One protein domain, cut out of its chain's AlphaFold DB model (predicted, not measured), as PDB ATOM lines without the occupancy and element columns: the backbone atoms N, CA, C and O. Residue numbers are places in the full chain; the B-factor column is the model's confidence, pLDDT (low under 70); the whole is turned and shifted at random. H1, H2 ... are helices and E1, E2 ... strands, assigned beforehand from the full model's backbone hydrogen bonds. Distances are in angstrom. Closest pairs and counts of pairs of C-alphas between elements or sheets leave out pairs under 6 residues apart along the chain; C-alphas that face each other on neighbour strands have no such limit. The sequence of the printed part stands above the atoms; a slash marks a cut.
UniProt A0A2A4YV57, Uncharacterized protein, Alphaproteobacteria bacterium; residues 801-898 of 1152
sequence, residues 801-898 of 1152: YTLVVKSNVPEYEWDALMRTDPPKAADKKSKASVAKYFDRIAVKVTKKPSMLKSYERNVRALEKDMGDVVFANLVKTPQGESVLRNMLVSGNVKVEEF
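What this domain is: This is residues 801 to 898 of the 1152 residues of an uncharacterized protein of Alphaproteobacteria bacterium (UniProt A0A2A4YV57). An elongated body has a two-stranded antiparallel ribbon, E1 and E2, packed over the first part of the longest helix, H3, at one end, and a loose triangle of H4, H5 and H6 at the other. H3 reaches from the ribbon to H6, which crosses its last residues; short H2 makes a corner with H3 near the ribbon, and H1 lies near H3. The printed part has 98 residues, with six named helices and two named strands in the order E1 H1 H2 H3 H4 H5 H6 E2, and its class is mostly helix. It is compact, with a radius of gyration of the C-alphas of 14.3 A, and spans 44 by 25 by 20 A.

Where its parts are: E1, residues 801 to 806, begins at C-alpha 801 (28.275, 68.369, 194.154) and is 16.5 A long. H1 is residues 811 to 820, 14.5 A, and H2 is residues 825 to 828. H3, residues 831 to 847, runs 24.6 A to C-alpha 847 (14.535, 72.821, 172.116). H4 is residues 853 to 866, 20.3 A; H5 is residues 868 to 874, 9.9 A; H6 is residues 878 to 888, 15.6 A. E2, residues 894 to 897, is 10.0 A long and ends at C-alpha 897 (31.037, 70.997, 196.358).

How they stand to each other: E1 and E2 are antiparallel neighbours at 160 degrees, with N 802 and O 896 at 2.8 A and N 894 and O 804 at 3.1 A, within hydrogen-bond range. The closest C-alphas of H3 and E2 are those of Lys 831 and Val 895, 5.6 A apart; those of H3 and E1 are Lys 831 and Tyr 801, 6.8 A apart. H2 and H3 touch only at the corner, closest at the C-alphas of Asp 827 and Ser 833, 4.7 A. H1 and H3 are near each other, with 7 pairs of C-alphas within 10 A. With residues 842 to 847 alone, H3 touches H6, about perpendicular at 75 degrees; the closest C-alphas are those of Thr 846 and Arg 885, 5.7 A. H4 and H6 are close but not clearly touching, closest at the C-alphas of Tyr 855 and Leu 888, 6.6 A, at a steep tilt of 48 degrees, opposite ways. H5 is close to but not clearly touching H4, with the C-alphas of Phe 871 and Glu 863 closest at 5.5 A. Every O i to N i+4 pair is within hydrogen-bond range in H1, H3, H4, H5 and H6; H2 is too short for such a pair.

The domain as a whole: The C-alphas farthest apart are those of Val 869 and Phe 898, 45.6 A, while those of Tyr 801 and Phe 898 are 4.4 A apart. The printed part has no cut, and each link between named elements is tight. The mean pLDDT of the printed part is 81.5, with residues 891 to 892 and 896 to 898 under 70.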
ATOM      1  N   TYR A 801      28.510  66.952 194.438       75.12
ATOM      2  CA  TYR A 801      28.275  68.369 194.154       75.12
ATOM      3  C   TYR A 801      26.796  68.736 194.320       75.12
ATOM      4  O   TYR A 801      25.902  67.919 194.071       75.12
ATOM      5  N   THR A 802      26.550  69.987 194.699       74.94
ATOM      6  CA  THR A 802      25.224  70.605 194.773       74.94
ATOM      7  C   THR A 802      25.075  71.608 193.635       74.94
ATOM      8  O   THR A 802      25.848  72.559 193.514       74.94
ATOM      9  N   LEU A 803      24.073  71.393 192.790       78.31
ATOM     10  CA  LEU A 803      23.703  72.280 191.699       78.31
ATOM     11  C   LEU A 803      22.623  73.251 192.181       78.31
ATOM     12  O   LEU A 803      21.534  72.817 192.539       78.31
ATOM     13  N   VAL A 804      22.900  74.550 192.135       78.62
ATOM     14  CA  VAL A 804      21.973  75.614 192.529       78.62
ATOM     15  C   VAL A 804      21.561  76.398 191.284       78.62
ATOM     16  O   VAL A 804      22.392  77.014 190.607       78.62
ATOM     17  N   VAL A 805      20.265  76.367 190.971       77.94
ATOM     18  CA  VAL A 805      19.697  76.912 189.731       77.94
ATOM     19  C   VAL A 805      18.577  77.886 190.057       77.94
ATOM     20  O   VAL A 805      17.596  77.520 190.693       77.94
ATOM     21  N   LYS A 806      18.657  79.115 189.549       81.12
ATOM     22  CA  LYS A 806      17.507  80.027 189.533       81.12
ATOM     23  C   LYS A 806      16.631  79.698 188.331       81.12
ATOM     24  O   LYS A 806      17.024  79.937 187.191       81.12
ATOM     25  N   SER A 807      15.468  79.097 188.567       79.88
ATOM     26  CA  SER A 807      14.575  78.660 187.493       79.88
ATOM     27  C   SER A 807      13.134  79.032 187.792       79.88
ATOM     28  O   SER A 807      12.638  78.893 188.905       79.88
ATOM     29  N   ASN A 808      12.421  79.461 186.754       74.50
ATOM     30  CA  ASN A 808      10.992  79.750 186.855       74.50
ATOM     31  C   ASN A 808      10.122  78.481 186.912       74.50
ATOM     32  O   ASN A 808       8.916  78.580 187.160       74.50
ATOM     33  N   VAL A 809      10.727  77.308 186.699       81.25
ATOM     34  CA  VAL A 809      10.103  75.985 186.788       81.25
ATOM     35  C   VAL A 809      10.308  75.408 188.195       81.25
ATOM     36  O   VAL A 809      11.418  75.509 188.714       81.25
ATOM     37  N   PRO A 810       9.293  74.774 188.814       76.38
ATOM     38  CA  PRO A 810       9.441  74.144 190.122       76.38
ATOM     39  C   PRO A 810      10.483  73.018 190.146       76.38
ATOM     40  O   PRO A 810      10.598  72.239 189.198       76.38
ATOM     41  N   GLU A 811      11.165  72.878 191.279       76.44
ATOM     42  CA  GLU A 811      12.185  71.854 191.545       76.44
ATOM     43  C   GLU A 811      11.726  70.421 191.223       76.44
ATOM     44  O   GLU A 811      12.453  69.675 190.572       76.44
ATOM     45  N   TYR A 812      10.480  70.056 191.555       75.75
ATOM     46  CA  TYR A 812       9.972  68.699 191.311       75.75
ATOM     47  C   TYR A 812       9.909  68.317 189.817       75.75
ATOM     48  O   TYR A 812      10.016  67.131 189.492       75.75
ATOM     49  N   GLU A 813       9.717  69.277 188.897       82.00
ATOM     50  CA  GLU A 813       9.718  68.989 187.452       82.00
ATOM     51  C   GLU A 813      11.150  68.758 186.953       82.00
ATOM     52  O   GLU A 813      11.386  67.848 186.155       82.00
ATOM     53  N   TRP A 814      12.117  69.516 187.481       84.12
ATOM     54  CA  TRP A 814      13.539  69.291 187.227       84.12
ATOM     55  C   TRP A 814      14.013  67.939 187.766       84.12
ATOM     56  O   TRP A 814      14.692  67.209 187.046       84.12
ATOM     57  N   ASP A 815      13.594  67.549 188.972       82.38
ATOM     58  CA  ASP A 815      13.932  66.241 189.546       82.38
ATOM     59  C   ASP A 815      13.364  65.076 188.731       82.38
ATOM     60  O   ASP A 815      13.998  64.024 188.608       82.38
ATOM     61  N   ALA A 816      12.148  65.226 188.201       83.38
ATOM     62  CA  ALA A 816      11.542  64.223 187.334       83.38
ATOM     63  C   ALA A 816      12.315  64.094 186.012       83.38
ATOM     64  O   ALA A 816      12.589  62.982 185.553       83.38
ATOM     65  N   LEU A 817      12.734  65.222 185.432       86.69
ATOM     66  CA  LEU A 817      13.552  65.242 184.225       86.69
ATOM     67  C   LEU A 817      14.934  64.611 184.453       86.69
ATOM     68  O   LEU A 817      15.329  63.729 183.697       86.69
ATOM     69  N   MET A 818      15.645  64.977 185.521       86.12
ATOM     70  CA  MET A 818      16.962  64.400 185.829       86.12
ATOM     71  C   MET A 818      16.892  62.907 186.178       86.12
ATOM     72  O   MET A 818      17.858  62.183 185.964       86.12
ATOM     73  N   ARG A 819      15.749  62.406 186.662       86.19
ATOM     74  CA  ARG A 819      15.518  60.959 186.814       86.19
ATOM     75  C   ARG A 819      15.382  60.232 185.479       86.19
ATOM     76  O   ARG A 819      15.798  59.083 185.375       86.19
ATOM     77  N   THR A 820      14.803  60.885 184.474       84.62
ATOM     78  CA  THR A 820      14.628  60.303 183.131       84.62
ATOM     79  C   THR A 820      15.858  60.481 182.235       84.62
ATOM     80  O   THR A 820      16.067  59.671 181.336       84.62
ATOM     81  N   ASP A 821      16.713  61.469 182.515       86.56
ATOM     82  CA  ASP A 821      18.020  61.677 181.872       86.56
ATOM     83  C   ASP A 821      19.133  61.839 182.934       86.56
ATOM     84  O   ASP A 821      19.617  62.951 183.181       86.56
ATOM     85  N   PRO A 822      19.520  60.750 183.626       88.56
ATOM     86  CA  PRO A 822      20.437  60.818 184.760       88.56
ATOM     87  C   PRO A 822      21.888  61.146 184.357       88.56
ATOM     88  O   PRO A 822      22.341  60.793 183.264       88.56
ATOM     89  N   PRO A 823      22.667  61.779 185.255       87.06
ATOM     90  CA  PRO A 823      24.058  62.134 184.991       87.06
ATOM     91  C   PRO A 823      24.940  60.886 184.890       87.06
ATOM     92  O   PRO A 823      24.912  60.006 185.761       87.06
ATOM     93  N   LYS A 824      25.777  60.827 183.848       89.44
ATOM     94  CA  LYS A 824      26.740  59.738 183.625       89.44
ATOM     95  C   LYS A 824      27.906  59.835 184.612       89.44
ATOM     96  O   LYS A 824      28.139  60.876 185.217       89.44
ATOM     97  N   ALA A 825      28.709  58.778 184.738       82.75
ATOM     98  CA  ALA A 825      29.885  58.790 185.618       82.75
ATOM     99  C   ALA A 825      30.857  59.953 185.316       82.75
ATOM    100  O   ALA A 825      31.391  60.560 186.238       82.75
ATOM    101  N   ALA A 826      31.037  60.320 184.041       84.06
ATOM    102  CA  ALA A 826      31.867  61.460 183.637       84.06
ATOM    103  C   ALA A 826      31.289  62.826 184.058       84.06
ATOM    104  O   ALA A 826      32.051  63.746 184.357       84.06
ATOM    105  N   ASP A 827      29.959  62.940 184.127       85.06
ATOM    106  CA  ASP A 827      29.250  64.168 184.501       85.06
ATOM    107  C   ASP A 827      29.443  64.502 185.996       85.06
ATOM    108  O   ASP A 827      29.312  65.653 186.393       85.06
ATOM    109  N   LYS A 828      29.808  63.514 186.826       85.31
ATOM    110  CA  LYS A 828      29.938  63.637 188.290       85.31
ATOM    111  C   LYS A 828      31.361  63.940 188.780       85.31
ATOM    112  O   LYS A 828      31.579  63.987 189.981       85.31
ATOM    113  N   LYS A 829      32.339  64.089 187.876       83.75
ATOM    114  CA  LYS A 829      33.774  64.133 188.231       83.75
ATOM    115  C   LYS A 829      34.291  65.486 188.729       83.75
ATOM    116  O   LYS A 829      35.364  65.529 189.313       83.75
ATOM    117  N   SER A 830      33.608  66.587 188.419       84.44
ATOM    118  CA  SER A 830      34.065  67.940 188.767       84.44
ATOM    119  C   SER A 830      32.911  68.945 188.737       84.44
ATOM    120  O   SER A 830      31.915  68.705 188.048       84.44
ATOM    121  N   LYS A 831      33.079  70.116 189.377       80.06
ATOM    122  CA  LYS A 831      32.124  71.243 189.283       80.06
ATOM    123  C   LYS A 831      31.799  71.594 187.826       80.06
ATOM    124  O   LYS A 831      30.639  71.779 187.466       80.06
ATOM    125  N   ALA A 832      32.820  71.613 186.967       84.00
ATOM    126  CA  ALA A 832      32.672  71.907 185.545       84.00
ATOM    127  C   ALA A 832      31.901  70.808 184.790       84.00
ATOM    128  O   ALA A 832      31.095  71.111 183.912       84.00
ATOM    129  N   SER A 833      32.115  69.535 185.134       85.31
ATOM    130  CA  SER A 833      31.389  68.408 184.533       85.31
ATOM    131  C   SER A 833      29.901  68.431 184.891       85.31
ATOM    132  O   SER A 833      29.060  68.186 184.027       85.31
ATOM    133  N   VAL A 834      29.575  68.791 186.135       85.12
ATOM    134  CA  VAL A 834      28.192  68.902 186.622       85.12
ATOM    135  C   VAL A 834      27.475  70.090 185.977       85.12
ATOM    136  O   VAL A 834      26.336  69.950 185.534       85.12
ATOM    137  N   ALA A 835      28.152  71.234 185.836       85.94
ATOM    138  CA  ALA A 835      27.613  72.377 185.099       85.94
ATOM    139  C   ALA A 835      27.314  72.008 183.634       85.94
ATOM    140  O   ALA A 835      26.215  72.263 183.144       85.94
ATOM    141  N   LYS A 836      28.240  71.307 182.958       87.38
ATOM    142  CA  LYS A 836      28.048  70.820 181.577       87.38
ATOM    143  C   LYS A 836      26.881  69.839 181.444       87.38
ATOM    144  O   LYS A 836      26.176  69.859 180.435       87.38
ATOM    145  N   TYR A 837      26.674  68.975 182.437       91.75
ATOM    146  CA  TYR A 837      25.510  68.090 182.491       91.75
ATOM    147  C   TYR A 837      24.207  68.883 182.532       91.75
ATOM    148  O   TYR A 837      23.307  68.627 181.727       91.75
ATOM    149  N   PHE A 838      24.127  69.864 183.429       90.50
ATOM    150  CA  PHE A 838      22.936  70.687 183.548       90.50
ATOM    151  C   PHE A 838      22.680  71.505 182.279       90.50
ATOM    152  O   PHE A 838      21.562  71.492 181.771       90.50
ATOM    153  N   ASP A 839      23.713  72.125 181.703       87.06
ATOM    154  CA  ASP A 839      23.596  72.864 180.443       87.06
ATOM    155  C   ASP A 839      23.064  71.991 179.304       87.06
ATOM    156  O   ASP A 839      22.190  72.415 178.548       87.06
ATOM    157  N   ARG A 840      23.526  70.739 179.208       89.56
ATOM    158  CA  ARG A 840      23.035  69.773 178.216       89.56
ATOM    159  C   ARG A 840      21.536  69.517 178.364       89.56
ATOM    160  O   ARG A 840      20.831  69.450 177.357       89.56
ATOM    161  N   ILE A 841      21.049  69.356 179.592       89.50
ATOM    162  CA  ILE A 841      19.622  69.128 179.855       89.50
ATOM    163  C   ILE A 841      18.817  70.406 179.623       89.50
ATOM    164  O   ILE A 841      17.777  70.347 178.973       89.50
ATOM    165  N   ALA A 842      19.312  71.560 180.067       87.06
ATOM    166  CA  ALA A 842      18.664  72.844 179.835       87.06
ATOM    167  C   ALA A 842      18.485  73.113 178.331       87.06
ATOM    168  O   ALA A 842      17.383  73.441 177.906       87.06
ATOM    169  N   VAL A 843      19.507  72.861 177.502       85.62
ATOM    170  CA  VAL A 843      19.409  72.979 176.033       85.62
ATOM    171  C   VAL A 843      18.379  72.007 175.446       85.62
ATOM    172  O   VAL A 843      17.622  72.388 174.552       85.62
ATOM    173  N   LYS A 844      18.298  70.764 175.945       87.25
ATOM    174  CA  LYS A 844      17.259  69.810 175.507       87.25
ATOM    175  C   LYS A 844      15.853  70.343 175.789       87.25
ATOM    176  O   LYS A 844      14.994  70.252 174.914       87.25
ATOM    177  N   VAL A 845      15.636  70.920 176.970       88.88
ATOM    178  CA  VAL A 845      14.348  71.509 177.362       88.88
ATOM    179  C   VAL A 845      14.037  72.762 176.546       88.88
ATOM    180  O   VAL A 845      12.910  72.906 176.085       88.88
ATOM    181  N   THR A 846      15.018  73.631 176.286       85.81
ATOM    182  CA  THR A 846      14.845  74.810 175.420       85.81
ATOM    183  C   THR A 846      14.374  74.417 174.016       85.81
ATOM    184  O   THR A 846      13.473  75.047 173.471       85.81
ATOM    185  N   LYS A 847      14.926  73.336 173.444       83.81
ATOM    186  CA  LYS A 847      14.535  72.821 172.116       83.81
ATOM    187  C   LYS A 847      13.211  72.059 172.117       83.81
ATOM    188  O   LYS A 847      12.584  71.921 171.069       83.81
ATOM    189  N   LYS A 848      12.788  71.540 173.272       87.25
ATOM    190  CA  LYS A 848      11.534  70.801 173.439       87.25
ATOM    191  C   LYS A 848      10.828  71.227 174.735       87.25
ATOM    192  O   LYS A 848      10.867  70.484 175.721       87.25
ATOM    193  N   PRO A 849      10.138  72.386 174.739       86.69
ATOM    194  CA  PRO A 849       9.544  72.944 175.955       86.69
ATOM    195  C   PRO A 849       8.566  72.012 176.684       86.69
ATOM    196  O   PRO A 849       8.463  72.083 177.905       86.69
ATOM    197  N   SER A 850       7.915  71.084 175.971       86.62
ATOM    198  CA  SER A 850       6.982  70.093 176.533       86.62
ATOM    199  C   SER A 850       7.594  69.105 177.534       86.62
ATOM    200  O   SER A 850       6.862  68.372 178.196       86.62
ATOM    201  N   MET A 851       8.925  69.080 177.684       87.06
ATOM    202  CA  MET A 851       9.600  68.277 178.710       87.06
ATOM    203  C   MET A 851       9.356  68.791 180.138       87.06
ATOM    204  O   MET A 851       9.430  68.003 181.077       87.06
ATOM    205  N   LEU A 852       9.044  70.081 180.308       89.12
ATOM    206  CA  LEU A 852       8.678  70.682 181.594       89.12
ATOM    207  C   LEU A 852       7.362  71.446 181.416       89.12
ATOM    208  O   LEU A 852       7.313  72.473 180.739       89.12
ATOM    209  N   LYS A 853       6.280  70.962 182.033       86.31
ATOM    210  CA  LYS A 853       4.916  71.493 181.846       86.31
ATOM    211  C   LYS A 853       4.812  72.972 182.204       86.31
ATOM    212  O   LYS A 853       4.064  73.726 181.578       86.31
ATOM    213  N   SER A 854       5.528  73.398 183.242       84.69
ATOM    214  CA  SER A 854       5.526  74.800 183.658       84.69
ATOM    215  C   SER A 854       6.305  75.691 182.686       84.69
ATOM    216  O   SER A 854       5.895  76.824 182.454       84.69
ATOM    217  N   TYR A 855       7.359  75.174 182.051       89.50
ATOM    218  CA  TYR A 855       8.097  75.901 181.017       89.50
ATOM    219  C   TYR A 855       7.327  75.975 179.696       89.50
ATOM    220  O   TYR A 855       7.234  77.050 179.114       89.50
ATOM    221  N   GLU A 856       6.699  74.877 179.264       89.50
ATOM    222  CA  GLU A 856       5.866  74.839 178.058       89.50
ATOM    223  C   GLU A 856       4.771  75.912 178.085       89.50
ATOM    224  O   GLU A 856       4.562  76.615 177.098       89.50
ATOM    225  N   ARG A 857       4.106  76.089 179.236       86.31
ATOM    226  CA  ARG A 857       3.108  77.151 179.418       86.31
ATOM    227  C   ARG A 857       3.701  78.549 179.244       86.31
ATOM    228  O   ARG A 857       3.077  79.379 178.590       86.31
ATOM    229  N   ASN A 858       4.894  78.797 179.784       84.50
ATOM    230  CA  ASN A 858       5.566  80.093 179.663       84.50
ATOM    231  C   ASN A 858       5.992  80.382 178.215       84.50
ATOM    232  O   ASN A 858       5.860  81.511 177.755       84.50
ATOM    233  N   VAL A 859       6.464  79.367 177.484       86.25
ATOM    234  CA  VAL A 859       6.857  79.514 176.075       86.25
ATOM    235  C   VAL A 859       5.640  79.765 175.180       86.25
ATOM    236  O   VAL A 859       5.682  80.672 174.356       86.25
ATOM    237  N   ARG A 860       4.526  79.048 175.389       86.00
ATOM    238  CA  ARG A 860       3.271  79.292 174.651       86.00
ATOM    239  C   ARG A 860       2.673  80.673 174.929       86.00
ATOM    240  O   ARG A 860       2.049  81.256 174.049       86.00
ATOM    241  N   ALA A 861       2.841  81.193 176.147       83.81
ATOM    242  CA  ALA A 861       2.434  82.558 176.471       83.81
ATOM    243  C   ALA A 861       3.250  83.584 175.665       83.81
ATOM    244  O   ALA A 861       2.664  84.477 175.063       83.81
ATOM    245  N   LEU A 862       4.573  83.397 175.566       83.00
ATOM    246  CA  LEU A 862       5.431  84.254 174.742       83.00
ATOM    247  C   LEU A 862       5.094  84.158 173.244       83.00
ATOM    248  O   LEU A 862       5.048  85.178 172.565       83.00
ATOM    249  N   GLU A 863       4.839  82.953 172.730       84.94
ATOM    250  CA  GLU A 863       4.420  82.736 171.337       84.94
ATOM    251  C   GLU A 863       3.136  83.507 171.009       84.94
ATOM    252  O   GLU A 863       3.078  84.227 170.011       84.94
ATOM    253  N   LYS A 864       2.146  83.448 171.907       84.00
ATOM    254  CA  LYS A 864       0.889  84.191 171.779       84.00
ATOM    255  C   LYS A 864       1.091  85.711 171.811       84.00
ATOM    256  O   LYS A 864       0.428  86.413 171.051       84.00
ATOM    257  N   ASP A 865       1.983  86.209 172.665       81.56
ATOM    258  CA  ASP A 865       2.248  87.646 172.809       81.56
ATOM    259  C   ASP A 865       3.049  88.225 171.625       81.56
ATOM    260  O   ASP A 865       2.893  89.398 171.290       81.56
ATOM    261  N   MET A 866       3.888  87.416 170.964       78.62
ATOM    262  CA  MET A 866       4.712  87.838 169.819       78.62
ATOM    263  C   MET A 866       4.056  87.589 168.451       78.62
ATOM    264  O   MET A 866       4.451  88.213 167.464       78.62
ATOM    265  N   GLY A 867       3.069  86.693 168.385       76.88
ATOM    266  CA  GLY A 867       2.436  86.227 167.154       76.88
ATOM    267  C   GLY A 867       3.242  85.124 166.455       76.88
ATOM    268  O   GLY A 867       4.460  85.226 166.288       76.88
ATOM    269  N   ASP A 868       2.544  84.081 165.997       77.06
ATOM    270  CA  ASP A 868       3.115  82.803 165.539       77.06
ATOM    271  C   ASP A 868       4.251  82.952 164.511       77.06
ATOM    272  O   ASP A 868       5.281  82.284 164.602       77.06
ATOM    273  N   VAL A 869       4.111  83.868 163.544       75.62
ATOM    274  CA  VAL A 869       5.107  84.080 162.475       75.62
ATOM    275  C   VAL A 869       6.401  84.698 163.018       75.62
ATOM    276  O   VAL A 869       7.498  84.316 162.607       75.62
ATOM    277  N   VAL A 870       6.289  85.647 163.949       77.75
ATOM    278  CA  VAL A 870       7.444  86.329 164.551       77.75
ATOM    279  C   VAL A 870       8.154  85.383 165.510       77.75
ATOM    280  O   VAL A 870       9.381  85.274 165.465       77.75
ATOM    281  N   PHE A 871       7.394  84.639 166.316       82.38
ATOM    282  CA  PHE A 871       7.939  83.637 167.223       82.38
ATOM    283  C   PHE A 871       8.666  82.518 166.458       82.38
ATOM    284  O   PHE A 871       9.821  82.223 166.764       82.38
ATOM    285  N   ALA A 872       8.060  81.973 165.395       76.88
ATOM    286  CA  ALA A 872       8.660  80.924 164.566       76.88
ATOM    287  C   ALA A 872       9.965  81.356 163.869       76.88
ATOM    288  O   ALA A 872      10.839  80.519 163.627       76.88
ATOM    289  N   ASN A 873      10.116  82.643 163.549       78.44
ATOM    290  CA  ASN A 873      11.359  83.193 163.007       78.44
ATOM    291  C   ASN A 873      12.396  83.461 164.104       78.44
ATOM    292  O   ASN A 873      13.571  83.157 163.905       78.44
ATOM    293  N   LEU A 874      11.974  83.961 165.272       77.75
ATOM    294  CA  LEU A 874      12.855  84.208 166.414       77.75
ATOM    295  C   LEU A 874      13.549  82.917 166.858       77.75
ATOM    296  O   LEU A 874      14.774  82.882 166.935       77.75
ATOM    297  N   VAL A 875      12.791  81.839 167.086       78.19
ATOM    298  CA  VAL A 875      13.331  80.569 167.608       78.19
ATOM    299  C   VAL A 875      14.268  79.838 166.637       78.19
ATOM    300  O   VAL A 875      14.971  78.921 167.051       78.19
ATOM    301  N   LYS A 876      14.321  80.247 165.360       77.94
ATOM    302  CA  LYS A 876      15.295  79.751 164.367       77.94
ATOM    303  C   LYS A 876      16.638  80.483 164.418       77.94
ATOM    304  O   LYS A 876      17.587  80.047 163.771       77.94
ATOM    305  N   THR A 877      16.725  81.588 165.155       79.31
ATOM    306  CA  THR A 877      17.965  82.355 165.318       79.31
ATOM    307  C   THR A 877      18.698  81.954 166.603       79.31
ATOM    308  O   THR A 877      18.049  81.657 167.611       79.31
ATOM    309  N   PRO A 878      20.044  82.013 166.630       76.94
ATOM    310  CA  PRO A 878      20.817  81.819 167.859       76.94
ATOM    311  C   PRO A 878      20.407  82.782 168.985       76.94
ATOM    312  O   PRO A 878      20.437  82.428 170.164       76.94
ATOM    313  N   GLN A 879      19.984  84.002 168.630       76.31
ATOM    314  CA  GLN A 879      19.478  84.988 169.581       76.31
ATOM    315  C   GLN A 879      18.165  84.526 170.231       76.31
ATOM    316  O   GLN A 879      18.018  84.638 171.446       76.31
ATOM    317  N   GLY A 880      17.235  83.956 169.459       78.06
ATOM    318  CA  GLY A 880      15.979  83.421 169.989       78.06
ATOM    319  C   GLY A 880      16.156  82.194 170.879       78.06
ATOM    320  O   GLY A 880      15.488  82.084 171.907       78.06
ATOM    321  N   GLU A 881      17.101  81.307 170.555       78.50
ATOM    322  CA  GLU A 881      17.446  80.171 171.423       78.50
ATOM    323  C   GLU A 881      17.997  80.649 172.782       78.50
ATOM    324  O   GLU A 881      17.643  80.104 173.831       78.50
ATOM    325  N   SER A 882      18.789  81.729 172.788       77.81
ATOM    326  CA  SER A 882      19.279  82.373 174.015       77.81
ATOM    327  C   SER A 882      18.147  82.985 174.853       77.81
ATOM    328  O   SER A 882      18.117  82.802 176.072       77.81
ATOM    329  N   VAL A 883      17.165  83.640 174.217       80.25
ATOM    330  CA  VAL A 883      15.977  84.188 174.903       80.25
ATOM    331  C   VAL A 883      15.189  83.078 175.601       80.25
ATOM    332  O   VAL A 883      14.897  83.186 176.793       80.25
ATOM    333  N   LEU A 884      14.908  81.977 174.899       84.38
ATOM    334  CA  LEU A 884      14.197  80.840 175.482       84.38
ATOM    335  C   LEU A 884      14.991  80.191 176.624       84.38
ATOM    336  O   LEU A 884      14.413  79.866 177.666       84.38
ATOM    337  N   ARG A 885      16.314  80.041 176.481       83.75
ATOM    338  CA  ARG A 885      17.177  79.520 177.554       83.75
ATOM    339  C   ARG A 885      17.150  80.419 178.794       83.75
ATOM    340  O   ARG A 885      17.015  79.901 179.900       83.75
ATOM    341  N   ASN A 886      17.191  81.739 178.621       81.38
ATOM    342  CA  ASN A 886      17.135  82.697 179.730       81.38
ATOM    343  C   ASN A 886      15.760  82.737 180.425       81.38
ATOM    344  O   ASN A 886      15.681  83.054 181.610       81.38
ATOM    345  N   MET A 887      14.674  82.377 179.729       82.19
ATOM    346  CA  MET A 887      13.360  82.184 180.362       82.19
ATOM    347  C   MET A 887      13.296  80.927 181.242       82.19
ATOM    348  O   MET A 887      12.536  80.900 182.217       82.19
ATOM    349  N   LEU A 888      14.060  79.886 180.891       84.25
ATOM    350  CA  LEU A 888      14.117  78.614 181.618       84.25
ATOM    351  C   LEU A 888      14.973  78.722 182.887       84.25
ATOM    352  O   LEU A 888      14.554  78.279 183.962       84.25
ATOM    353  N   VAL A 889      16.160  79.315 182.756       83.00
ATOM    354  CA  VAL A 889      17.142  79.503 183.831       83.00
ATOM    355  C   VAL A 889      17.641  80.942 183.788       83.00
ATOM    356  O   VAL A 889      18.198  81.373 182.781       83.00
ATOM    357  N   SER A 890      17.450  81.682 184.879       71.75
ATOM    358  CA  SER A 890      17.868  83.079 184.976       71.75
ATOM    359  C   SER A 890      19.228  83.193 185.671       71.75
ATOM    360  O   SER A 890      19.381  82.916 186.858       71.75
ATOM    361  N   GLY A 891      20.242  83.637 184.928       67.75
ATOM    362  CA  GLY A 891      21.597  83.834 185.449       67.75
ATOM    363  C   GLY A 891      22.472  82.577 185.437       67.75
ATOM    364  O   GLY A 891      22.134  81.554 184.842       67.75
ATOM    365  N   ASN A 892      23.645  82.682 186.064       66.88
ATOM    366  CA  ASN A 892      24.638  81.613 186.059       66.88
ATOM    367  C   ASN A 892      24.249  80.489 187.021       66.88
ATOM    368  O   ASN A 892      23.888  80.724 188.174       66.88
ATOM    369  N   VAL A 893      24.387  79.258 186.541       74.38
ATOM    370  CA  VAL A 893      24.239  78.037 187.331       74.38
ATOM    371  C   VAL A 893      25.425  77.932 188.284       74.38
ATOM    372  O   VAL A 893      26.576  77.967 187.847       74.38
ATOM    373  N   LYS A 894      25.158  77.807 189.586       78.12
ATOM    374  CA  LYS A 894      26.211  77.668 190.597       78.12
ATOM    375  C   LYS A 894      26.364  76.191 190.944       78.12
ATOM    376  O   LYS A 894      25.387  75.533 191.289       78.12
ATOM    377  N   VAL A 895      27.580  75.662 190.830       76.50
ATOM    378  CA  VAL A 895      27.907  74.304 191.277       76.50
ATOM    379  C   VAL A 895      28.847  74.408 192.460       76.50
ATOM    380  O   VAL A 895      29.969  74.901 192.336       76.50
ATOM    381  N   GLU A 896      28.382  73.938 193.602       67.56
ATOM    382  CA  GLU A 896      29.142  73.907 194.841       67.56
ATOM    383  C   GLU A 896      29.579  72.472 195.121       67.56
ATOM    384  O   GLU A 896      28.922  71.514 194.708       67.56
ATOM    385  N   GLU A 897      30.722  72.304 195.782       48.56
ATOM    386  CA  GLU A 897      31.037  70.997 196.358       48.56
ATOM    387  C   GLU A 897      30.000  70.702 197.425       48.56
ATOM    388  O   GLU A 897      29.625  71.578 198.202       48.56
ATOM    389  N   PHE A 898      29.491  69.475 197.408       48.31
ATOM    390  CA  PHE A 898      28.707  68.973 198.512       48.31
ATOM    391  C   PHE A 898      29.673  68.903 199.687       48.31
ATOM    392  O   PHE A 898      30.522  68.019 199.750       48.31
TER     393      PHE A 898